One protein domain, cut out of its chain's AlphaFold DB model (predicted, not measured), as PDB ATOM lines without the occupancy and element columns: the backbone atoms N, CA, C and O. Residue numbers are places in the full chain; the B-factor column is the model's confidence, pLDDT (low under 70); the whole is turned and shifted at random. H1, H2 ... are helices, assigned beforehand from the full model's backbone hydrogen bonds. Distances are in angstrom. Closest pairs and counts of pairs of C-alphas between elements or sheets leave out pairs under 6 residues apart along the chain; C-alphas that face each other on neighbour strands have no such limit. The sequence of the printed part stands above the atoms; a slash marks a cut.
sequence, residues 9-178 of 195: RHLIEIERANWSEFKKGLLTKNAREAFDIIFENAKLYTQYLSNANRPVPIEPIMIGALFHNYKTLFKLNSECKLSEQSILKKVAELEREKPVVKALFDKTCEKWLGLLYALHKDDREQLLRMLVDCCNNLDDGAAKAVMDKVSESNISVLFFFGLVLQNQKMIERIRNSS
ATOM      1  N   ARG A   9      22.900  14.914   4.742       90.88
ATOM      2  CA  ARG A   9      22.636  14.214   3.474       90.88
ATOM      3  C   ARG A   9      22.341  12.722   3.671       90.88
ATOM      4  O   ARG A   9      21.431  12.210   3.032       90.88
ATOM      5  N   HIS A  10      23.072  12.043   4.557       91.44
ATOM      6  CA  HIS A  10      22.784  10.647   4.899       91.44
ATOM      7  C   HIS A  10      21.457  10.514   5.647       91.44
ATOM      8  O   HIS A  10      20.723   9.568   5.390       91.44
ATOM      9  N   LEU A  11      21.119  11.466   6.523       91.62
ATOM     10  CA  LEU A  11      19.818  11.478   7.196       91.62
ATOM     11  C   LEU A  11      18.655  11.565   6.197       91.62
ATOM     12  O   LEU A  11      17.655  10.887   6.397       91.62
ATOM     13  N   ILE A  12      18.801  12.320   5.100       93.12
ATOM     14  CA  ILE A  12      17.798  12.358   4.020       93.12
ATOM     15  C   ILE A  12      17.611  10.978   3.384       93.12
ATOM     16  O   ILE A  12      16.476  10.562   3.175       93.12
ATOM     17  N   GLU A  13      18.695  10.255   3.087       94.19
ATOM     18  CA  GLU A  13      18.600   8.913   2.492       94.19
ATOM     19  C   GLU A  13      18.016   7.883   3.457       94.19
ATOM     20  O   GLU A  13      17.196   7.062   3.052       94.19
ATOM     21  N   ILE A  14      18.407   7.942   4.733       93.38
ATOM     22  CA  ILE A  14      17.839   7.091   5.784       93.38
ATOM     23  C   ILE A  14      16.334   7.334   5.871       93.38
ATOM     24  O   ILE A  14      15.556   6.385   5.829       93.38
ATOM     25  N   GLU A  15      15.917   8.599   5.920       93.69
ATOM     26  CA  GLU A  15      14.501   8.941   5.974       93.69
ATOM     27  C   GLU A  15      13.775   8.485   4.703       93.69
ATOM     28  O   GLU A  15      12.739   7.839   4.782       93.69
ATOM     29  N   ARG A  16      14.350   8.686   3.515       94.44
ATOM     30  CA  ARG A  16      13.773   8.179   2.263       94.44
ATOM     31  C   ARG A  16      13.573   6.662   2.284       94.44
ATOM     32  O   ARG A  16      12.545   6.169   1.821       94.44
ATOM     33  N   ALA A  17      14.543   5.920   2.819       94.50
ATOM     34  CA  ALA A  17      14.483   4.467   2.937       94.50
ATOM     35  C   ALA A  17      13.427   4.010   3.956       94.50
ATOM     36  O   ALA A  17      12.702   3.048   3.685       94.50
ATOM     37  N   ASN A  18      13.273   4.730   5.074       94.50
ATOM     38  CA  ASN A  18      12.224   4.474   6.069       94.50
ATOM     39  C   ASN A  18      10.816   4.554   5.452       94.50
ATOM     40  O   ASN A  18       9.914   3.831   5.863       94.50
ATOM     41  N   TRP A  19      10.640   5.377   4.417       94.44
ATOM     42  CA  TRP A  19       9.377   5.547   3.697       94.44
ATOM     43  C   TRP A  19       9.249   4.659   2.445       94.44
ATOM     44  O   TRP A  19       8.351   4.852   1.621       94.44
ATOM     45  N   SER A  20      10.120   3.661   2.281       93.31
ATOM     46  CA  SER A  20      10.103   2.764   1.118       93.31
ATOM     47  C   SER A  20       8.796   1.976   0.980       93.31
ATOM     48  O   SER A  20       8.297   1.832  -0.135       93.31
ATOM     49  N   GLU A  21       8.197   1.530   2.086       95.19
ATOM     50  CA  GLU A  21       6.898   0.842   2.074       95.19
ATOM     51  C   GLU A  21       5.759   1.770   1.634       95.19
ATOM     52  O   GLU A  21       4.941   1.394   0.793       95.19
ATOM     53  N   PHE A  22       5.758   3.025   2.098       94.31
ATOM     54  CA  PHE A  22       4.810   4.034   1.617       94.31
ATOM     55  C   PHE A  22       4.952   4.245   0.104       94.31
ATOM     56  O   PHE A  22       3.962   4.213  -0.627       94.31
ATOM     57  N   LYS A  23       6.189   4.377  -0.390       93.88
ATOM     58  CA  LYS A  23       6.469   4.519  -1.824       93.88
ATOM     59  C   LYS A  23       5.982   3.311  -2.633       93.88
ATOM     60  O   LYS A  23       5.447   3.497  -3.725       93.88
ATOM     61  N   LYS A  24       6.149   2.084  -2.126       94.19
ATOM     62  CA  LYS A  24       5.633   0.860  -2.773       94.19
ATOM     63  C   LYS A  24       4.107   0.858  -2.863       94.19
ATOM     64  O   LYS A  24       3.574   0.374  -3.857       94.19
ATOM     65  N   GLY A  25       3.425   1.441  -1.877       95.25
ATOM     66  CA  GLY A  25       1.971   1.616  -1.877       95.25
ATOM     67  C   GLY A  25       1.436   2.592  -2.935       95.25
ATOM     68  O   GLY A  25       0.237   2.597  -3.206       95.25
ATOM     69  N   LEU A  26       2.290   3.405  -3.571       94.19
ATOM     70  CA  LEU A  26       1.865   4.340  -4.617       94.19
ATOM     71  C   LEU A  26       1.554   3.607  -5.933       94.19
ATOM     72  O   LEU A  26       2.414   2.954  -6.540       94.19
ATOM     73  N   LEU A  27       0.315   3.779  -6.403       91.75
ATOM     74  CA  LEU A  27      -0.242   3.058  -7.554       91.75
ATOM     75  C   LEU A  27       0.479   3.380  -8.868       91.75
ATOM     76  O   LEU A  27       0.791   2.480  -9.644       91.75
ATOM     77  N   THR A  28       0.776   4.658  -9.117       95.44
ATOM     78  CA  THR A  28       1.342   5.113 -10.392       95.44
ATOM     79  C   THR A  28       2.849   5.328 -10.310       95.44
ATOM     80  O   THR A  28       3.392   5.741  -9.283       95.44
ATOM     81  N   LYS A  29       3.540   5.094 -11.432       93.69
ATOM     82  CA  LYS A  29       4.969   5.412 -11.572       93.69
ATOM     83  C   LYS A  29       5.229   6.902 -11.316       93.69
ATOM     84  O   LYS A  29       6.115   7.229 -10.535       93.69
ATOM     85  N   ASN A  30       4.382   7.772 -11.865       94.25
ATOM     86  CA  ASN A  30       4.486   9.222 -11.689       94.25
ATOM     87  C   ASN A  30       4.401   9.636 -10.212       94.25
ATOM     88  O   ASN A  30       5.145  10.511  -9.785       94.25
ATOM     89  N   ALA A  31       3.541   8.997  -9.406       92.31
ATOM     90  CA  ALA A  31       3.463   9.288  -7.974       92.31
ATOM     91  C   ALA A  31       4.750   8.886  -7.234       92.31
ATOM     92  O   ALA A  31       5.207   9.615  -6.357       92.31
ATOM     93  N   ARG A  32       5.367   7.756  -7.606       93.44
ATOM     94  CA  ARG A  32       6.648   7.313  -7.024       93.44
ATOM     95  C   ARG A  32       7.801   8.242  -7.396       93.44
ATOM     96  O   ARG A  32       8.643   8.518  -6.549       93.44
ATOM     97  N   GLU A  33       7.824   8.728  -8.633       94.50
ATOM     98  CA  GLU A  33       8.808   9.711  -9.096       94.50
ATOM     99  C   GLU A  33       8.610  11.063  -8.403       94.50
ATOM    100  O   GLU A  33       9.570  11.645  -7.907       94.50
ATOM    101  N   ALA A  34       7.363  11.528  -8.273       91.75
ATOM    102  CA  ALA A  34       7.039  12.735  -7.517       91.75
ATOM    103  C   ALA A  34       7.480  12.623  -6.050       91.75
ATOM    104  O   ALA A  34       8.045  13.566  -5.501       91.75
ATOM    105  N   PHE A  35       7.285  11.455  -5.432       94.12
ATOM    106  CA  PHE A  35       7.784  11.176  -4.089       94.12
ATOM    107  C   PHE A  35       9.314  11.280  -4.013       94.12
ATOM    108  O   PHE A  35       9.843  11.905  -3.098       94.12
ATOM    109  N   ASP A  36      10.040  10.729  -4.986       93.81
ATOM    110  CA  ASP A  36      11.498  10.844  -5.021       93.81
ATOM    111  C   ASP A  36      11.960  12.296  -5.156       93.81
ATOM    112  O   ASP A  36      12.903  12.695  -4.468       93.81
ATOM    113  N   ILE A  37      11.273  13.086  -5.980       93.50
ATOM    114  CA  ILE A  37      11.566  14.505  -6.195       93.50
ATOM    115  C   ILE A  37      11.467  15.306  -4.888       93.50
ATOM    116  O   ILE A  37      12.275  16.206  -4.681       93.50
ATOM    117  N   ILE A  38      10.560  14.962  -3.962       92.44
ATOM    118  CA  ILE A  38      10.459  15.627  -2.644       92.44
ATOM    119  C   ILE A  38      11.802  15.565  -1.897       92.44
ATOM    120  O   ILE A  38      12.292  16.585  -1.408       92.44
ATOM    121  N   PHE A  39      12.422  14.384  -1.847       93.88
ATOM    122  CA  PHE A  39      13.706  14.188  -1.170       93.88
ATOM    123  C   PHE A  39      14.867  14.808  -1.951       93.88
ATOM    124  O   PHE A  39      15.760  15.393  -1.340       93.88
ATOM    125  N   GLU A  40      14.858  14.738  -3.289       94.06
ATOM    126  CA  GLU A  40      15.876  15.417  -4.105       94.06
ATOM    127  C   GLU A  40      15.831  16.940  -3.923       94.06
ATOM    128  O   GLU A  40      16.873  17.573  -3.751       94.06
ATOM    129  N   ASN A  41      14.637  17.530  -3.854       93.06
ATOM    130  CA  ASN A  41      14.466  18.957  -3.602       93.06
ATOM    131  C   ASN A  41      15.028  19.350  -2.234       93.06
ATOM    132  O   ASN A  41      15.748  20.341  -2.129       93.06
ATOM    133  N   ALA A  42      14.771  18.555  -1.191       91.81
ATOM    134  CA  ALA A  42      15.323  18.803   0.140       91.81
ATOM    135  C   ALA A  42      16.865  18.764   0.158       91.81
ATOM    136  O   ALA A  42      17.490  19.537   0.892       91.81
ATOM    137  N   LYS A  43      17.504  17.936  -0.686       92.06
ATOM    138  CA  LYS A  43      18.975  17.878  -0.785       92.06
ATOM    139  C   LYS A  43      19.605  19.189  -1.237       92.06
ATOM    140  O   LYS A  43      20.728  19.476  -0.832       92.06
ATOM    141  N   LEU A  44      18.899  19.995  -2.028       90.75
ATOM    142  CA  LEU A  44      19.389  21.305  -2.474       90.75
ATOM    143  C   LEU A  44      19.655  22.253  -1.294       90.75
ATOM    144  O   LEU A  44      20.475  23.162  -1.397       90.75
ATOM    145  N   TYR A  45      19.001  22.011  -0.157       90.50
ATOM    146  CA  TYR A  45      19.088  22.844   1.035       90.50
ATOM    147  C   TYR A  45      19.895  22.192   2.160       90.50
ATOM    148  O   TYR A  45      19.909  22.729   3.263       90.50
ATOM    149  N   THR A  46      20.597  21.071   1.929       89.38
ATOM    150  CA  THR A  46      21.285  20.321   3.005       89.38
ATOM    151  C   THR A  46      22.238  21.171   3.830       89.38
ATOM    152  O   THR A  46      22.327  20.970   5.037       89.38
ATOM    153  N   GLN A  47      22.927  22.120   3.187       85.31
ATOM    154  CA  GLN A  47      23.854  23.046   3.845       85.31
ATOM    155  C   GLN A  47      23.165  23.975   4.856       85.31
ATOM    156  O   GLN A  47      23.771  24.380   5.840       85.31
ATOM    157  N   TYR A  48      21.893  24.305   4.625       88.56
ATOM    158  CA  TYR A  48      21.109  25.187   5.486       88.56
ATOM    159  C   TYR A  48      20.292  24.380   6.496       88.56
ATOM    160  O   TYR A  48      20.225  24.729   7.670       88.56
ATOM    161  N   LEU A  49      19.711  23.265   6.053       87.81
ATOM    162  CA  LEU A  49      18.867  22.391   6.865       87.81
ATOM    163  C   LEU A  49      19.624  21.725   8.016       87.81
ATOM    164  O   LEU A  49      19.036  21.506   9.073       87.81
ATOM    165  N   SER A  50      20.929  21.480   7.868       86.88
ATOM    166  CA  SER A  50      21.777  21.031   8.978       86.88
ATOM    167  C   SER A  50      21.821  22.030  10.140       86.88
ATOM    168  O   SER A  50      22.019  21.623  11.280       86.88
ATOM    169  N   ASN A  51      21.592  23.322   9.874       86.06
ATOM    170  CA  ASN A  51      21.563  24.379  10.888       86.06
ATOM    171  C   ASN A  51      20.189  24.539  11.553       86.06
ATOM    172  O   ASN A  51      20.046  25.337  12.474       86.06
ATOM    173  N   ALA A  52      19.169  23.779  11.137       81.56
ATOM    174  CA  ALA A  52      17.849  23.830  11.764       81.56
ATOM    175  C   ALA A  52      17.834  23.291  13.210       81.56
ATOM    176  O   ALA A  52      16.845  23.491  13.912       81.56
ATOM    177  N   ASN A  53      18.907  22.611  13.644       71.62
ATOM    178  CA  ASN A  53      19.087  22.059  14.992       71.62
ATOM    179  C   ASN A  53      17.868  21.249  15.479       71.62
ATOM    180  O   ASN A  53      17.315  21.490  16.555       71.62
ATOM    181  N   ARG A  54      17.401  20.313  14.640       78.50
ATOM    182  CA  ARG A  54      16.228  19.475  14.917       78.50
ATOM    183  C   ARG A  54      16.608  18.036  15.248       78.50
ATOM    184  O   ARG A  54      17.380  17.444  14.497       78.50
ATOM    185  N   PRO A  55      16.018  17.446  16.305       77.06
ATOM    186  CA  PRO A  55      16.248  16.044  16.635       77.06
ATOM    187  C   PRO A  55      15.531  15.086  15.673       77.06
ATOM    188  O   PRO A  55      15.951  13.941  15.547       77.06
ATOM    189  N   VAL A  56      14.467  15.536  14.991       85.50
ATOM    190  CA  VAL A  56      13.697  14.722  14.040       85.50
ATOM    191  C   VAL A  56      14.049  15.140  12.605       85.50
ATOM    192  O   VAL A  56      13.671  16.240  12.200       85.50
ATOM    193  N   PRO A  57      14.747  14.300  11.812       86.81
ATOM    194  CA  PRO A  57      15.224  14.675  10.477       86.81
ATOM    195  C   PRO A  57      14.122  14.999   9.465       86.81
ATOM    196  O   PRO A  57      14.337  15.829   8.583       86.81
ATOM    197  N   ILE A  58      12.939  14.388   9.593       88.62
ATOM    198  CA  ILE A  58      11.829  14.633   8.662       88.62
ATOM    199  C   ILE A  58      11.371  16.096   8.674       88.62
ATOM    200  O   ILE A  58      10.981  16.617   7.637       88.62
ATOM    201  N   GLU A  59      11.468  16.804   9.804       88.75
ATOM    202  CA  GLU A  59      11.025  18.198   9.903       88.75
ATOM    203  C   GLU A  59      11.799  19.136   8.961       88.75
ATOM    204  O   GLU A  59      11.170  19.797   8.129       88.75
ATOM    205  N   PRO A  60      13.145  19.225   9.033       89.75
ATOM    206  CA  PRO A  60      13.904  20.051   8.104       89.75
ATOM    207  C   PRO A  60      13.782  19.559   6.656       89.75
ATOM    208  O   PRO A  60      13.746  20.389   5.750       89.75
ATOM    209  N   ILE A  61      13.649  18.248   6.418       92.00
ATOM    210  CA  ILE A  61      13.400  17.704   5.070       92.00
ATOM    211  C   ILE A  61      12.094  18.261   4.497       92.00
ATOM    212  O   ILE A  61      12.080  18.780   3.379       92.00
ATOM    213  N   MET A  62      11.015  18.219   5.281       90.94
ATOM    214  CA  MET A  62       9.706  18.731   4.886       90.94
ATOM    215  C   MET A  62       9.727  20.243   4.670       90.94
ATOM    216  O   MET A  62       9.194  20.703   3.662       90.94
ATOM    217  N   ILE A  63      10.384  21.022   5.543       91.50
ATOM    218  CA  ILE A  63      10.568  22.464   5.304       91.50
ATOM    219  C   ILE A  63      11.310  22.708   3.992       91.50
ATOM    220  O   ILE A  63      10.859  23.529   3.202       91.50
ATOM    221  N   GLY A  64      12.413  22.003   3.733       92.94
ATOM    222  CA  GLY A  64      13.184  22.166   2.499       92.94
ATOM    223  C   GLY A  64      12.360  21.872   1.247       92.94
ATOM    224  O   GLY A  64      12.362  22.660   0.303       92.94
ATOM    225  N   ALA A  65      11.600  20.775   1.256       93.38
ATOM    226  CA  ALA A  65      10.729  20.410   0.144       93.38
ATOM    227  C   ALA A  65       9.582  21.415  -0.061       93.38
ATOM    228  O   ALA A  65       9.319  21.840  -1.185       93.38
ATOM    229  N   LEU A  66       8.918  21.837   1.020       93.50
ATOM    230  CA  LEU A  66       7.837  22.823   0.964       93.50
ATOM    231  C   LEU A  66       8.337  24.188   0.503       93.50
ATOM    232  O   LEU A  66       7.668  24.831  -0.303       93.50
ATOM    233  N   PHE A  67       9.519  24.591   0.968       94.12
ATOM    234  CA  PHE A  67      10.177  25.817   0.549       94.12
ATOM    235  C   PHE A  67      10.525  25.778  -0.937       94.12
ATOM    236  O   PHE A  67      10.208  26.718  -1.661       94.12
ATOM    237  N   HIS A  68      11.094  24.673  -1.424       94.62
ATOM    238  CA  HIS A  68      11.345  24.494  -2.851       94.62
ATOM    239  C   HIS A  68      10.072  24.645  -3.683       94.62
ATOM    240  O   HIS A  68      10.037  25.419  -4.640       94.62
ATOM    241  N   ASN A  69       9.014  23.933  -3.288       92.69
ATOM    242  CA  ASN A  69       7.730  23.976  -3.973       92.69
ATOM    243  C   ASN A  69       7.163  25.395  -3.969       92.69
ATOM    244  O   ASN A  69       6.778  25.889  -5.024       92.69
ATOM    245  N   TYR A  70       7.199  26.083  -2.827       91.62
ATOM    246  CA  TYR A  70       6.768  27.473  -2.728       91.62
ATOM    247  C   TYR A  70       7.536  28.368  -3.704       91.62
ATOM    248  O   TYR A  70       6.910  29.103  -4.461       91.62
ATOM    249  N   LYS A  71       8.873  28.274  -3.768       91.19
ATOM    250  CA  LYS A  71       9.687  29.059  -4.716       91.19
ATOM    251  C   LYS A  71       9.294  28.796  -6.167       91.19
ATOM    252  O   LYS A  71       9.195  29.732  -6.960       91.19
ATOM    253  N   THR A  72       9.089  27.533  -6.525       90.94
ATOM    254  CA  THR A  72       8.706  27.135  -7.883       90.94
ATOM    255  C   THR A  72       7.317  27.662  -8.235       90.94
ATOM    256  O   THR A  72       7.154  28.307  -9.268       90.94
ATOM    257  N   LEU A  73       6.337  27.484  -7.349       89.94
ATOM    258  CA  LEU A  73       4.981  28.004  -7.527       89.94
ATOM    259  C   LEU A  73       4.969  29.529  -7.590       89.94
ATOM    260  O   LEU A  73       4.286  30.111  -8.424       89.94
ATOM    261  N   PHE A  74       5.768  30.185  -6.755       85.06
ATOM    262  CA  PHE A  74       5.879  31.633  -6.732       85.06
ATOM    263  C   PHE A  74       6.414  32.190  -8.056       85.06
ATOM    264  O   PHE A  74       5.848  33.136  -8.599       85.06
ATOM    265  N   LYS A  75       7.450  31.560  -8.627       85.62
ATOM    266  CA  LYS A  75       7.967  31.911  -9.961       85.62
ATOM    267  C   LYS A  75       6.909  31.745 -11.053       85.62
ATOM    268  O   LYS A  75       6.828  32.581 -11.947       85.62
ATOM    269  N   LEU A  76       6.103  30.687 -10.978       85.25
ATOM    270  CA  LEU A  76       5.043  30.410 -11.951       85.25
ATOM    271  C   LEU A  76       3.859  31.378 -11.823       85.25
ATOM    272  O   LEU A  76       3.269  31.769 -12.830       85.25
ATOM    273  N   ASN A  77       3.534  31.807 -10.602       79.38
ATOM    274  CA  ASN A  77       2.358  32.631 -10.337       79.38
ATOM    275  C   ASN A  77       2.448  34.048 -10.934       79.38
ATOM    276  O   ASN A  77       1.453  34.755 -10.908       79.38
ATOM    277  N   SER A  78       3.591  34.487 -11.490       64.94
ATOM    278  CA  SER A  78       3.799  35.814 -12.126       64.94
ATOM    279  C   SER A  78       3.475  37.038 -11.245       64.94
ATOM    280  O   SER A  78       3.704  38.179 -11.645       64.94
ATOM    281  N   GLU A  79       2.964  36.822 -10.036       58.53
ATOM    282  CA  GLU A  79       2.528  37.841  -9.106       58.53
ATOM    283  C   GLU A  79       3.633  38.167  -8.105       58.53
ATOM    284  O   GLU A  79       4.076  37.331  -7.319       58.53
ATOM    285  N   CYS A  80       3.930  39.467  -8.059       52.69
ATOM    286  CA  CYS A  80       4.581  40.175  -6.966       52.69
ATOM    287  C   CYS A  80       6.116  40.042  -6.919       52.69
ATOM    288  O   CYS A  80       6.683  39.009  -6.578       52.69
ATOM    289  N   LYS A  81       6.813  41.157  -7.167       58.03
ATOM    290  CA  LYS A  81       8.234  41.283  -6.824       58.03
ATOM    291  C   LYS A  81       8.411  41.081  -5.314       58.03
ATOM    292  O   LYS A  81       7.578  41.513  -4.514       58.03
ATOM    293  N   LEU A  82       9.483  40.392  -4.934       59.66
ATOM    294  CA  LEU A  82       9.924  40.290  -3.548       59.66
ATOM    295  C   LEU A  82      10.269  41.694  -3.055       59.66
ATOM    296  O   LEU A  82      11.023  42.418  -3.703       59.66
ATOM    297  N   SER A  83       9.671  42.097  -1.941       70.88
ATOM    298  CA  SER A  83      10.106  43.285  -1.224       70.88
ATOM    299  C   SER A  83      10.008  42.998   0.265       70.88
ATOM    300  O   SER A  83       8.966  42.574   0.768       70.88
ATOM    301  N   GLU A  84      11.114  43.234   0.962       77.06
ATOM    302  CA  GLU A  84      11.216  43.194   2.420       77.06
ATOM    303  C   GLU A  84      10.113  44.044   3.078       77.06
ATOM    304  O   GLU A  84       9.483  43.623   4.046       77.06
ATOM    305  N   GLN A  85       9.770  45.185   2.469       81.19
ATOM    306  CA  GLN A  85       8.689  46.063   2.928       81.19
ATOM    307  C   GLN A  85       7.312  45.384   2.875       81.19
ATOM    308  O   GLN A  85       6.486  45.608   3.757       81.19
ATOM    309  N   SER A  86       7.056  44.532   1.875       83.62
ATOM    310  CA  SER A  86       5.805  43.765   1.769       83.62
ATOM    311  C   SER A  86       5.666  42.753   2.910       83.62
ATOM    312  O   SER A  86       4.580  42.588   3.467       83.62
ATOM    313  N   ILE A  87       6.774  42.114   3.300       85.25
ATOM    314  CA  ILE A  87       6.804  41.179   4.430       85.25
ATOM    315  C   ILE A  87       6.550  41.939   5.733       85.25
ATOM    316  O   ILE A  87       5.646  41.570   6.477       85.25
ATOM    317  N   LEU A  88       7.285  43.028   5.979       87.06
ATOM    318  CA  LEU A  88       7.127  43.842   7.190       87.06
ATOM    319  C   LEU A  88       5.702  44.380   7.339       87.06
ATOM    320  O   LEU A  88       5.133  44.316   8.426       87.06
ATOM    321  N   LYS A  89       5.096  44.844   6.239       88.12
ATOM    322  CA  LYS A  89       3.707  45.309   6.238       88.12
ATOM    323  C   LYS A  89       2.743  44.205   6.678       88.12
ATOM    324  O   LYS A  89       1.942  44.434   7.578       88.12
ATOM    325  N   LYS A  90       2.859  43.006   6.102       87.75
ATOM    326  CA  LYS A  90       2.021  41.854   6.472       87.75
ATOM    327  C   LYS A  90       2.227  41.423   7.923       87.75
ATOM    328  O   LYS A  90       1.273  41.059   8.594       87.75
ATOM    329  N   VAL A  91       3.459  41.474   8.425       88.12
ATOM    330  CA  VAL A  91       3.751  41.151   9.831       88.12
ATOM    331  C   VAL A  91       3.113  42.181  10.774       88.12
ATOM    332  O   VAL A  91       2.535  41.793  11.786       88.12
ATOM    333  N   ALA A  92       3.139  43.467  10.420       89.00
ATOM    334  CA  ALA A  92       2.462  44.522  11.177       89.00
ATOM    335  C   ALA A  92       0.923  44.444  11.081       89.00
ATOM    336  O   ALA A  92       0.213  44.855  11.997       89.00
ATOM    337  N   GLU A  93       0.378  43.938   9.974       89.19
ATOM    338  CA  GLU A  93      -1.048  43.601   9.848       89.19
ATOM    339  C   GLU A  93      -1.412  42.434  10.778       89.19
ATOM    340  O   GLU A  93      -2.344  42.567  11.568       89.19
ATOM    341  N   LEU A  94      -0.618  41.356  10.790       89.44
ATOM    342  CA  LEU A  94      -0.809  40.222  11.705       89.44
ATOM    343  C   LEU A  94      -0.800  40.646  13.175       89.44
ATOM    344  O   LEU A  94      -1.646  40.203  13.942       89.44
ATOM    345  N   GLU A  95       0.134  41.509  13.572       89.38
ATOM    346  CA  GLU A  95       0.235  41.985  14.954       89.38
ATOM    347  C   GLU A  95      -1.000  42.779  15.402       89.38
ATOM    348  O   GLU A  95      -1.434  42.649  16.546       89.38
ATOM    349  N   ARG A  96      -1.595  43.564  14.497       88.06
ATOM    350  CA  ARG A  96      -2.779  44.378  14.797       88.06
ATOM    351  C   ARG A  96      -4.076  43.579  14.756       88.06
ATOM    352  O   ARG A  96      -4.956  43.819  15.575       88.06
ATOM    353  N   GLU A  97      -4.212  42.677  13.788       89.12
ATOM    354  CA  GLU A  97      -5.490  42.027  13.474       89.12
ATOM    355  C   GLU A  97      -5.625  40.624  14.075       89.12
ATOM    356  O   GLU A  97      -6.738  40.198  14.370       89.12
ATOM    357  N   LYS A  98      -4.514  39.894  14.237       90.88
ATOM    358  CA  LYS A  98      -4.492  38.473  14.620       90.88
ATOM    359  C   LYS A  98      -3.314  38.169  15.563       90.88
ATOM    360  O   LYS A  98      -2.352  37.496  15.170       90.88
ATOM    361  N   PRO A  99      -3.341  38.647  16.820       88.12
ATOM    362  CA  PRO A  99      -2.202  38.544  17.738       88.12
ATOM    363  C   PRO A  99      -1.813  37.091  18.053       88.12
ATOM    364  O   PRO A  99      -0.638  36.786  18.260       88.12
ATOM    365  N   VAL A 100      -2.779  36.166  18.034       88.44
ATOM    366  CA  VAL A 100      -2.545  34.727  18.239       88.44
ATOM    367  C   VAL A 100      -1.777  34.131  17.055       88.44
ATOM    368  O   VAL A 100      -0.805  33.397  17.241       88.44
ATOM    369  N   VAL A 101      -2.162  34.486  15.826       89.25
ATOM    370  CA  VAL A 101      -1.433  34.108  14.606       89.25
ATOM    371  C   VAL A 101      -0.028  34.716  14.587       89.25
ATOM    372  O   VAL A 101       0.929  34.037  14.214       89.25
ATOM    373  N   LYS A 102       0.127  35.972  15.022       92.31
ATOM    374  CA  LYS A 102       1.438  36.622  15.148       92.31
ATOM    375  C   LYS A 102       2.353  35.868  16.117       92.31
ATOM    376  O   LYS A 102       3.494  35.582  15.762       92.31
ATOM    377  N   ALA A 103       1.845  35.471  17.283       89.75
ATOM    378  CA  ALA A 103       2.606  34.670  18.241       89.75
ATOM    379  C   ALA A 103       3.036  33.312  17.654       89.75
ATOM    380  O   ALA A 103       4.168  32.870  17.866       89.75
ATOM    381  N   LEU A 104       2.171  32.663  16.862       89.25
ATOM    382  CA  LEU A 104       2.526  31.439  16.141       89.25
ATOM    383  C   LEU A 104       3.654  31.683  15.126       89.25
ATOM    384  O   LEU A 104       4.579  30.870  15.035       89.25
ATOM    385  N   PHE A 105       3.590  32.785  14.377       91.19
ATOM    386  CA  PHE A 105       4.637  33.172  13.434       91.19
ATOM    387  C   PHE A 105       5.982  33.380  14.142       91.19
ATOM    388  O   PHE A 105       6.976  32.777  13.737       91.19
ATOM    389  N   ASP A 106       6.012  34.149  15.232       90.44
ATOM    390  CA  ASP A 106       7.239  34.427  15.989       90.44
ATOM    391  C   ASP A 106       7.846  33.147  16.556       90.44
ATOM    392  O   ASP A 106       9.012  32.843  16.306       90.44
ATOM    393  N   LYS A 107       7.017  32.323  17.207       87.81
ATOM    394  CA  LYS A 107       7.432  31.023  17.742       87.81
ATOM    395  C   LYS A 107       7.985  30.113  16.650       87.81
ATOM    396  O   LYS A 107       8.896  29.327  16.901       87.81
ATOM    397  N   THR A 108       7.444  30.195  15.435       87.88
ATOM    398  CA  THR A 108       7.944  29.449  14.274       87.88
ATOM    399  C   THR A 108       9.298  29.988  13.810       87.88
ATOM    400  O   THR A 108      10.210  29.197  13.571       87.88
ATOM    401  N   CYS A 109       9.465  31.308  13.732       90.12
ATOM    402  CA  CYS A 109      10.732  31.947  13.382       90.12
ATOM    403  C   CYS A 109      11.839  31.628  14.393       90.12
ATOM    404  O   CYS A 109      12.925  31.224  13.986       90.12
ATOM    405  N   GLU A 110      11.561  31.712  15.694       88.44
ATOM    406  CA  GLU A 110      12.489  31.307  16.761       88.44
ATOM    407  C   GLU A 110      12.895  29.840  16.616       88.44
ATOM    408  O   GLU A 110      14.067  29.470  16.691       88.44
ATOM    409  N   LYS A 111      11.911  28.986  16.335       85.19
ATOM    410  CA  LYS A 111      12.121  27.563  16.108       85.19
ATOM    411  C   LYS A 111      13.036  27.308  14.903       85.19
ATOM    412  O   LYS A 111      13.882  26.420  14.971       85.19
ATOM    413  N   TRP A 112      12.883  28.040  13.809       88.44
ATOM    414  CA  TRP A 112      13.685  27.867  12.591       88.44
ATOM    415  C   TRP A 112      14.833  28.871  12.473       88.44
ATOM    416  O   TRP A 112      15.382  29.050  11.386       88.44
ATOM    417  N   LEU A 113      15.235  29.493  13.581       90.38
ATOM    418  CA  LEU A 113      16.183  30.601  13.585       90.38
ATOM    419  C   LEU A 113      17.532  30.222  12.960       90.38
ATOM    420  O   LEU A 113      18.060  30.959  12.132       90.38
ATOM    421  N   GLY A 114      18.054  29.035  13.283       89.00
ATOM    422  CA  GLY A 114      19.310  28.541  12.710       89.00
ATOM    423  C   GLY A 114      19.244  28.325  11.192       89.00
ATOM    424  O   GLY A 114      20.191  28.657  10.482       89.00
ATOM    425  N   LEU A 115      18.099  27.867  10.671       90.50
ATOM    426  CA  LEU A 115      17.862  27.780   9.226       90.50
ATOM    427  C   LEU A 115      17.774  29.180   8.602       90.50
ATOM    428  O   LEU A 115      18.417  29.442   7.589       90.50
ATOM    429  N   LEU A 116      17.005  30.084   9.215       91.69
ATOM    430  CA  LEU A 116      16.819  31.451   8.728       91.69
ATOM    431  C   LEU A 116      18.146  32.213   8.635       91.69
ATOM    432  O   LEU A 116      18.370  32.907   7.647       91.69
ATOM    433  N   TYR A 117      19.040  32.066   9.614       91.25
ATOM    434  CA  TYR A 117      20.360  32.701   9.576       91.25
ATOM    435  C   TYR A 117      21.325  32.062   8.579       91.25
ATOM    436  O   TYR A 117      22.181  32.765   8.047       91.25
ATOM    437  N   ALA A 118      21.195  30.760   8.318       92.06
ATOM    438  CA  ALA A 118      22.050  30.069   7.361       92.06
ATOM    439  C   ALA A 118      21.715  30.416   5.899       92.06
ATOM    440  O   ALA A 118      22.587  30.327   5.036       92.06
ATOM    441  N   LEU A 119      20.466  30.791   5.606       92.12
ATOM    442  CA  LEU A 119      20.022  31.127   4.252       92.12
ATOM    443  C   LEU A 119      20.589  32.467   3.760       92.12
ATOM    444  O   LEU A 119      20.681  33.448   4.501       92.12
ATOM    445  N   HIS A 120      20.880  32.536   2.456       91.44
ATOM    446  CA  HIS A 120      21.162  33.803   1.779       91.44
ATOM    447  C   HIS A 120      19.956  34.748   1.843       91.44
ATOM    448  O   HIS A 120      18.818  34.299   1.976       91.44
ATOM    449  N   LYS A 121      20.205  36.058   1.703       89.44
ATOM    450  CA  LYS A 121      19.188  37.112   1.850       89.44
ATOM    451  C   LYS A 121      17.906  36.814   1.057       89.44
ATOM    452  O   LYS A 121      16.839  36.755   1.659       89.44
ATOM    453  N   ASP A 122      18.025  36.540  -0.239       87.94
ATOM    454  CA  ASP A 122      16.872  36.322  -1.126       87.94
ATOM    455  C   ASP A 122      16.049  35.082  -0.750       87.94
ATOM    456  O   ASP A 122      14.820  35.068  -0.867       87.94
ATOM    457  N   ASP A 123      16.721  34.024  -0.293       90.19
ATOM    458  CA  ASP A 123      16.069  32.783   0.122       90.19
ATOM    459  C   ASP A 123      15.437  32.924   1.505       90.19
ATOM    460  O   ASP A 123      14.337  32.422   1.735       90.19
ATOM    461  N   ARG A 124      16.080  33.665   2.409       91.81
ATOM    462  CA  ARG A 124      15.511  34.018   3.708       91.81
ATOM    463  C   ARG A 124      14.239  34.846   3.542       91.81
ATOM    464  O   ARG A 124      13.252  34.560   4.211       91.81
ATOM    465  N   GLU A 125      14.229  35.823   2.638       90.38
ATOM    466  CA  GLU A 125      13.030  36.611   2.326       90.38
ATOM    467  C   GLU A 125      11.900  35.738   1.770       90.38
ATOM    468  O   GLU A 125      10.755  35.857   2.205       90.38
ATOM    469  N   GLN A 126      12.209  34.812   0.858       90.31
ATOM    470  CA  GLN A 126      11.214  33.873   0.328       90.31
ATOM    471  C   GLN A 126      10.680  32.929   1.407       90.31
ATOM    472  O   GLN A 126       9.479  32.658   1.435       90.31
ATOM    473  N   LEU A 127      11.541  32.452   2.311       91.88
ATOM    474  CA  LEU A 127      11.120  31.590   3.409       91.88
ATOM    475  C   LEU A 127      10.219  32.355   4.383       91.88
ATOM    476  O   LEU A 127       9.133  31.883   4.705       91.88
ATOM    477  N   LEU A 128      10.614  33.559   4.801       91.81
ATOM    478  CA  LEU A 128       9.793  34.410   5.666       91.81
ATOM    479  C   LEU A 128       8.446  34.727   5.021       91.81
ATOM    480  O   LEU A 128       7.414  34.637   5.680       91.81
ATOM    481  N   ARG A 129       8.429  35.020   3.719       90.50
ATOM    482  CA  ARG A 129       7.188  35.242   2.979       90.50
ATOM    483  C   ARG A 129       6.293  34.004   2.973       90.50
ATOM    484  O   ARG A 129       5.103  34.144   3.233       90.50
ATOM    485  N   MET A 130       6.846  32.815   2.733       91.94
ATOM    486  CA  MET A 130       6.100  31.554   2.807       91.94
ATOM    487  C   MET A 130       5.447  31.374   4.185       91.94
ATOM    488  O   MET A 130       4.266  31.033   4.269       91.94
ATOM    489  N   LEU A 131       6.194  31.639   5.262       91.62
ATOM    490  CA  LEU A 131       5.697  31.531   6.635       91.62
ATOM    491  C   LEU A 131       4.592  32.559   6.924       91.62
ATOM    492  O   LEU A 131       3.550  32.196   7.468       91.62
ATOM    493  N   VAL A 132       4.780  33.817   6.519       91.00
ATOM    494  CA  VAL A 132       3.777  34.883   6.674       91.00
ATOM    495  C   VAL A 132       2.517  34.580   5.864       91.00
ATOM    496  O   VAL A 132       1.411  34.717   6.378       91.00
ATOM    497  N   ASP A 133       2.654  34.140   4.612       88.38
ATOM    498  CA  ASP A 133       1.517  33.778   3.762       88.38
ATOM    499  C   ASP A 133       0.741  32.598   4.357       88.38
ATOM    500  O   ASP A 133      -0.488  32.614   4.357       88.38
ATOM    501  N   CYS A 134       1.430  31.603   4.919       88.94
ATOM    502  CA  CYS A 134       0.781  30.521   5.656       88.94
ATOM    503  C   CYS A 134      -0.023  31.059   6.847       88.94
ATOM    504  O   CYS A 134      -1.193  30.717   7.000       88.94
ATOM    505  N   CYS A 135       0.578  31.932   7.658       87.50
ATOM    506  CA  CYS A 135      -0.052  32.498   8.850       87.50
ATOM    507  C   CYS A 135      -1.258  33.389   8.513       87.50
ATOM    508  O   CYS A 135      -2.302  33.264   9.143       87.50
ATOM    509  N   ASN A 136      -1.174  34.218   7.470       84.31
ATOM    510  CA  ASN A 136      -2.280  35.080   7.034       84.31
ATOM    511  C   ASN A 136      -3.565  34.303   6.710       84.31
ATOM    512  O   ASN A 136      -4.668  34.810   6.925       84.31
ATOM    513  N   ASN A 137      -3.419  33.073   6.214       81.75
ATOM    514  CA  ASN A 137      -4.532  32.196   5.862       81.75
ATOM    515  C   ASN A 137      -5.119  31.423   7.052       81.75
ATOM    516  O   ASN A 137      -6.087  30.688   6.853       81.75
ATOM    517  N   LEU A 138      -4.553  31.562   8.252       85.88
ATOM    518  CA  LEU A 138      -5.087  30.975   9.477       85.88
ATOM    519  C   LEU A 138      -6.002  31.975  10.194       85.88
ATOM    520  O   LEU A 138      -5.787  33.193  10.163       85.88
ATOM    521  N   ASP A 139      -7.036  31.450  10.841       87.44
ATOM    522  CA  ASP A 139      -7.782  32.163  11.875       87.44
ATOM    523  C   ASP A 139      -7.143  31.943  13.258       87.44
ATOM    524  O   ASP A 139      -6.298  31.059  13.447       87.44
ATOM    525  N   ASP A 140      -7.540  32.760  14.235       85.44
ATOM    526  CA  ASP A 140      -6.995  32.699  15.595       85.44
ATOM    527  C   ASP A 140      -7.312  31.373  16.306       85.44
ATOM    528  O   ASP A 140      -6.513  30.911  17.122       85.44
ATOM    529  N   GLY A 141      -8.437  30.723  15.991       86.00
ATOM    530  CA  GLY A 141      -8.796  29.421  16.553       86.00
ATOM    531  C   GLY A 141      -7.855  28.320  16.069       86.00
ATOM    532  O   GLY A 141      -7.296  27.573  16.876       86.00
ATOM    533  N   ALA A 142      -7.609  28.270  14.759       85.25
ATOM    534  CA  ALA A 142      -6.641  27.370  14.148       85.25
ATOM    535  C   ALA A 142      -5.222  27.639  14.673       85.25
ATOM    536  O   ALA A 142      -4.515  26.702  15.048       85.25
ATOM    537  N   ALA A 143      -4.810  28.906  14.768       85.88
ATOM    538  CA  ALA A 143      -3.497  29.266  15.296       85.88
ATOM    539  C   ALA A 143      -3.325  28.868  16.765       85.88
ATOM    540  O   ALA A 143      -2.276  28.333  17.130       85.88
ATOM    541  N   LYS A 144      -4.357  29.054  17.595       86.38
ATOM    542  CA  LYS A 144      -4.351  28.611  18.993       86.38
ATOM    543  C   LYS A 144      -4.207  27.094  19.098       86.38
ATOM    544  O   LYS A 144      -3.317  26.622  19.798       86.38
ATOM    545  N   ALA A 145      -4.991  26.335  18.331       85.06
ATOM    546  CA  ALA A 145      -4.899  24.876  18.303       85.06
ATOM    547  C   ALA A 145      -3.504  24.386  17.877       85.06
ATOM    548  O   ALA A 145      -2.964  23.439  18.455       85.06
ATOM    549  N   VAL A 146      -2.884  25.055  16.896       83.75
ATOM    550  CA  VAL A 146      -1.493  24.783  16.519       83.75
ATOM    551  C   VAL A 146      -0.569  25.089  17.696       83.75
ATOM    552  O   VAL A 146       0.216  24.223  18.067       83.75
ATOM    553  N   MET A 147      -0.657  26.269  18.312       82.00
ATOM    554  CA  MET A 147       0.229  26.671  19.410       82.00
ATOM    555  C   MET A 147       0.154  25.756  20.633       82.00
ATOM    556  O   MET A 147       1.215  25.394  21.148       82.00
ATOM    557  N   ASP A 148      -1.051  25.351  21.035       80.38
ATOM    558  CA  ASP A 148      -1.290  24.450  22.166       80.38
ATOM    559  C   ASP A 148      -0.614  23.089  21.924       80.38
ATOM    560  O   ASP A 148       0.019  22.519  22.816       80.38
ATOM    561  N   LYS A 149      -0.629  22.608  20.674       73.25
ATOM    562  CA  LYS A 149       0.067  21.377  20.271       73.25
ATOM    563  C   LYS A 149       1.565  21.558  20.048       73.25
ATOM    564  O   LYS A 149       2.340  20.641  20.296       73.25
ATOM    565  N   VAL A 150       2.008  22.749  19.651       63.41
ATOM    566  CA  VAL A 150       3.432  23.103  19.516       63.41
ATOM    567  C   VAL A 150       4.149  23.114  20.878       63.41
ATOM    568  O   VAL A 150       5.376  22.989  20.896       63.41
ATOM    569  N   SER A 151       3.434  23.285  21.998       59.09
ATOM    570  CA  SER A 151       3.972  23.100  23.361       59.09
ATOM    571  C   SER A 151       4.183  21.636  23.748       59.09
ATOM    572  O   SER A 151       5.034  21.364  24.586       59.09
ATOM    573  N   GLU A 152       3.446  20.706  23.137       58.00
ATOM    574  CA  GLU A 152       3.496  19.275  23.466       58.00
ATOM    575  C   GLU A 152       4.479  18.490  22.570       58.00
ATOM    576  O   GLU A 152       4.903  17.399  22.947       58.00
ATOM    577  N   SER A 153       4.885  19.021  21.403       52.75
ATOM    578  CA  SER A 153       5.746  18.303  20.446       52.75
ATOM    579  C   SER A 153       6.792  19.166  19.710       52.75
ATOM    580  O   SER A 153       6.672  20.391  19.567       52.75
ATOM    581  N   ASN A 154       7.810  18.488  19.146       57.69
ATOM    582  CA  ASN A 154       8.554  18.980  17.975       57.69
ATOM    583  C   ASN A 154       7.526  19.382  16.892       57.69
ATOM    584  O   ASN A 154       6.431  18.825  16.875       57.69
ATOM    585  N   ILE A 155       7.798  20.454  16.144       57.78
ATOM    586  CA  ILE A 155       6.824  21.297  15.417       57.78
ATOM    587  C   ILE A 155       5.541  20.566  15.021       57.78
ATOM    588  O   ILE A 155       5.569  19.608  14.254       57.78
ATOM    589  N   SER A 156       4.419  21.063  15.554       64.56
ATOM    590  CA  SER A 156       3.091  20.495  15.346       64.56
ATOM    591  C   SER A 156       2.898  20.183  13.870       64.56
ATOM    592  O   SER A 156       2.969  21.075  13.028       64.56
ATOM    593  N   VAL A 157       2.665  18.908  13.564       72.12
ATOM    594  CA  VAL A 157       2.350  18.400  12.222       72.12
ATOM    595  C   VAL A 157       1.280  19.272  11.542       72.12
ATOM    596  O   VAL A 157       1.301  19.467  10.330       72.12
ATOM    597  N   LEU A 158       0.401  19.892  12.336       75.81
ATOM    598  CA  LEU A 158      -0.593  20.870  11.896       75.81
ATOM    599  C   LEU A 158       0.012  22.071  11.151       75.81
ATOM    600  O   LEU A 158      -0.562  22.526  10.168       75.81
ATOM    601  N   PHE A 159       1.180  22.566  11.567       81.12
ATOM    602  CA  PHE A 159       1.875  23.647  10.870       81.12
ATOM    603  C   PHE A 159       2.366  23.203   9.487       81.12
ATOM    604  O   PHE A 159       2.182  23.918   8.502       81.12
ATOM    605  N   PHE A 160       2.924  21.992   9.382       85.88
ATOM    606  CA  PHE A 160       3.298  21.419   8.088       85.88
ATOM    607  C   PHE A 160       2.084  21.226   7.181       85.88
ATOM    608  O   PHE A 160       2.157  21.559   6.001       85.88
ATOM    609  N   PHE A 161       0.953  20.771   7.724       84.94
ATOM    610  CA  PHE A 161      -0.297  20.721   6.969       84.94
ATOM    611  C   PHE A 161      -0.743  22.111   6.506       84.94
ATOM    612  O   PHE A 161      -1.144  22.252   5.355       84.94
ATOM    613  N   GLY A 162      -0.602  23.144   7.340       85.62
ATOM    614  CA  GLY A 162      -0.854  24.533   6.943       85.62
ATOM    615  C   GLY A 162      -0.017  24.962   5.732       85.62
ATOM    616  O   GLY A 162      -0.556  25.486   4.758       85.62
ATOM    617  N   LEU A 163       1.283  24.657   5.741       89.44
ATOM    618  CA  LEU A 163       2.177  24.933   4.612       89.44
ATOM    619  C   LEU A 163       1.808  24.135   3.352       89.44
ATOM    620  O   LEU A 163       1.833  24.676   2.246       89.44
ATOM    621  N   VAL A 164       1.444  22.858   3.505       90.50
ATOM    622  CA  VAL A 164       0.964  22.020   2.395       90.50
ATOM    623  C   VAL A 164      -0.297  22.630   1.785       90.50
ATOM    624  O   VAL A 164      -0.345  22.819   0.571       90.50
ATOM    625  N   LEU A 165      -1.287  22.988   2.607       88.25
ATOM    626  CA  LEU A 165      -2.531  23.616   2.157       88.25
ATOM    627  C   LEU A 165      -2.263  24.935   1.433       88.25
ATOM    628  O   LEU A 165      -2.885  25.215   0.411       88.25
ATOM    629  N   GLN A 166      -1.308  25.728   1.919       87.75
ATOM    630  CA  GLN A 166      -0.925  26.969   1.258       87.75
ATOM    631  C   GLN A 166      -0.323  26.724  -0.133       87.75
ATOM    632  O   GLN A 166      -0.702  27.400  -1.091       87.75
ATOM    633  N   ASN A 167       0.559  25.732  -0.273       89.00
ATOM    634  CA  ASN A 167       1.086  25.339  -1.580       89.00
ATOM    635  C   ASN A 167      -0.028  24.825  -2.511       89.00
ATOM    636  O   ASN A 167      -0.038  25.181  -3.688       89.00
ATOM    637  N   GLN A 168      -1.002  24.064  -1.999       89.06
ATOM    638  CA  GLN A 168      -2.157  23.615  -2.793       89.06
ATOM    639  C   GLN A 168      -3.009  24.789  -3.293       89.06
ATOM    640  O   GLN A 168      -3.299  24.870  -4.483       89.06
ATOM    641  N   LYS A 169      -3.313  25.768  -2.433       86.81
ATOM    642  CA  LYS A 169      -4.032  26.988  -2.840       86.81
ATOM    643  C   LYS A 169      -3.296  27.756  -3.940       86.81
ATOM    644  O   LYS A 169      -3.929  28.312  -4.835       86.81
ATOM    645  N   MET A 170      -1.963  27.820  -3.887       86.06
ATOM    646  CA  MET A 170      -1.171  28.455  -4.946       86.06
ATOM    647  C   MET A 170      -1.274  27.693  -6.270       86.06
ATOM    648  O   MET A 170      -1.434  28.324  -7.311       86.06
ATOM    649  N   ILE A 171      -1.237  26.358  -6.234       89.50
ATOM    650  CA  ILE A 171      -1.438  25.516  -7.423       89.50
ATOM    651  C   ILE A 171      -2.810  25.788  -8.048       89.50
ATOM    652  O   ILE A 171      -2.892  26.022  -9.252       89.50
ATOM    653  N   GLU A 172      -3.873  25.816  -7.243       88.19
ATOM    654  CA  GLU A 172      -5.236  26.082  -7.725       88.19
ATOM    655  C   GLU A 172      -5.362  27.463  -8.380       88.19
ATOM    656  O   GLU A 172      -5.930  27.580  -9.464       88.19
ATOM    657  N   ARG A 173      -4.779  28.510  -7.777       86.12
ATOM    658  CA  ARG A 173      -4.763  29.860  -8.373       86.12
ATOM    659  C   ARG A 173      -4.071  29.872  -9.729       86.12
ATOM    660  O   ARG A 173      -4.603  30.446 -10.679       86.12
ATOM    661  N   ILE A 174      -2.914  29.216  -9.831       86.94
ATOM    662  CA  ILE A 174      -2.170  29.120 -11.089       86.94
ATOM    663  C   ILE A 174      -3.016  28.391 -12.135       86.94
ATOM    664  O   ILE A 174      -3.148  28.907 -13.245       86.94
ATOM    665  N   ARG A 175      -3.640  27.261 -11.776       87.56
ATOM    666  CA  ARG A 175      -4.489  26.473 -12.680       87.56
ATOM    667  C   ARG A 175      -5.679  27.281 -13.203       87.56
ATOM    668  O   ARG A 175      -5.892  27.358 -14.410       87.56
ATOM    669  N   ASN A 176      -6.383  27.979 -12.317       86.44
ATOM    670  CA  ASN A 176      -7.501  28.842 -12.704       86.44
ATOM    671  C   ASN A 176      -7.028  29.994 -13.614       86.44
ATOM    672  O   ASN A 176      -7.711  30.374 -14.564       86.44
ATOM    673  N   SER A 177      -5.830  30.541 -13.369       83.81
ATOM    674  CA  SER A 177      -5.245  31.591 -14.214       83.81
ATOM    675  C   SER A 177      -4.839  31.096 -15.609       83.81
ATOM    676  O   SER A 177      -4.850  31.881 -16.558       83.81
ATOM    677  N   SER A 178      -4.437  29.827 -15.750       81.50
ATOM    678  CA  SER A 178      -4.109  29.235 -17.051       81.50
ATOM    679  C   SER A 178      -5.371  28.913 -17.841       81.50
ATOM    680  O   SER A 178      -5.456  29.312 -18.998       81.50
TER     681      SER A 178
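Overview. This is residues 9 to 178 of the 195 residues of an uncharacterized protein of Candidatus Nitrosocosmicus oleophilus (UniProt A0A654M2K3). Two long helices, H5 and H11, run side by side, and H9 crosses both at nearly a right angle. H3 packs across H5 and, with H1 and H2, makes a lobe to one side; H6 and H7 pack on H9, with H10 on H7, to the other side, while short H4 and H8 lie side by side. The 170 printed residues hold eleven named helices, H1 to H11 in order, and no named strand; the class is all helix. The whole is compact, with a radius of gyration of the C-alphas of 16.3 A and spans of 47 by 42 by 32 A.

Arrangement. H1, residues 9 to 18, touches H3, residues 29 to 43, at residues 39 to 43 of H3 alone, a shallow tilt of 29 degrees, opposite ways; the closest C-alphas, of Arg 9 and Lys 43, are 6.7 A apart. H2, residues 20 to 24, only just touches H3, at its residues 32 to 35 alone, with 3 pairs of C-alphas within 8 A, the closest those of Lys 23 and Arg 32, 5.9 A. H3, with residues 38 to 43 alone, touches residues 61 to 68 alone of H5, residues 58 to 76, about perpendicular at 77 degrees; C-alphas 42 and 64 are closest, 4.6 A. H4, residues 46 to 52, touches H8, residues 113 to 118, closest at C-alphas 52 and 115, 4.7 A. H6, residues 84 to 97, touches H9, residues 121 to 136, closest at C-alphas 87 and 129, 6.1 A. H7, residues 99 to 111, touches H10, residues 140 to 150, with residues 99 to 104 of H7 alone, closest at C-alphas 101 and 143, 5.3 A. H8 and H9 form a helical hairpin, only just touching with 3 pairs within 8 A. H11, residues 157 to 178, touches H5 at a shallow tilt of 18 degrees, the same way, closest at C-alphas 70 and 167, 6.2 A. Every O i to N i+4 pair is within hydrogen-bond range except in H3, 10 of 11, and H4, 1 of 3, where 2 of 4 O i to N i+3 pairs are.

Along the chain. H1 begins at C-alpha 9 (22.636, 14.214, 3.474). H3 is 21.6 A long, H5 26.8 A, H9 22.2 A and H11 31.9 A. H11 ends at C-alpha 178 (-4.109, 29.235, -17.051).

Size, cuts and confidence. The C-alphas farthest apart, of Lys 29 and Arg 96, are 47.7 A apart. The printed part has no cut, and no link is long. Residues 78 to 82 and 150 to 156 have pLDDT under 70.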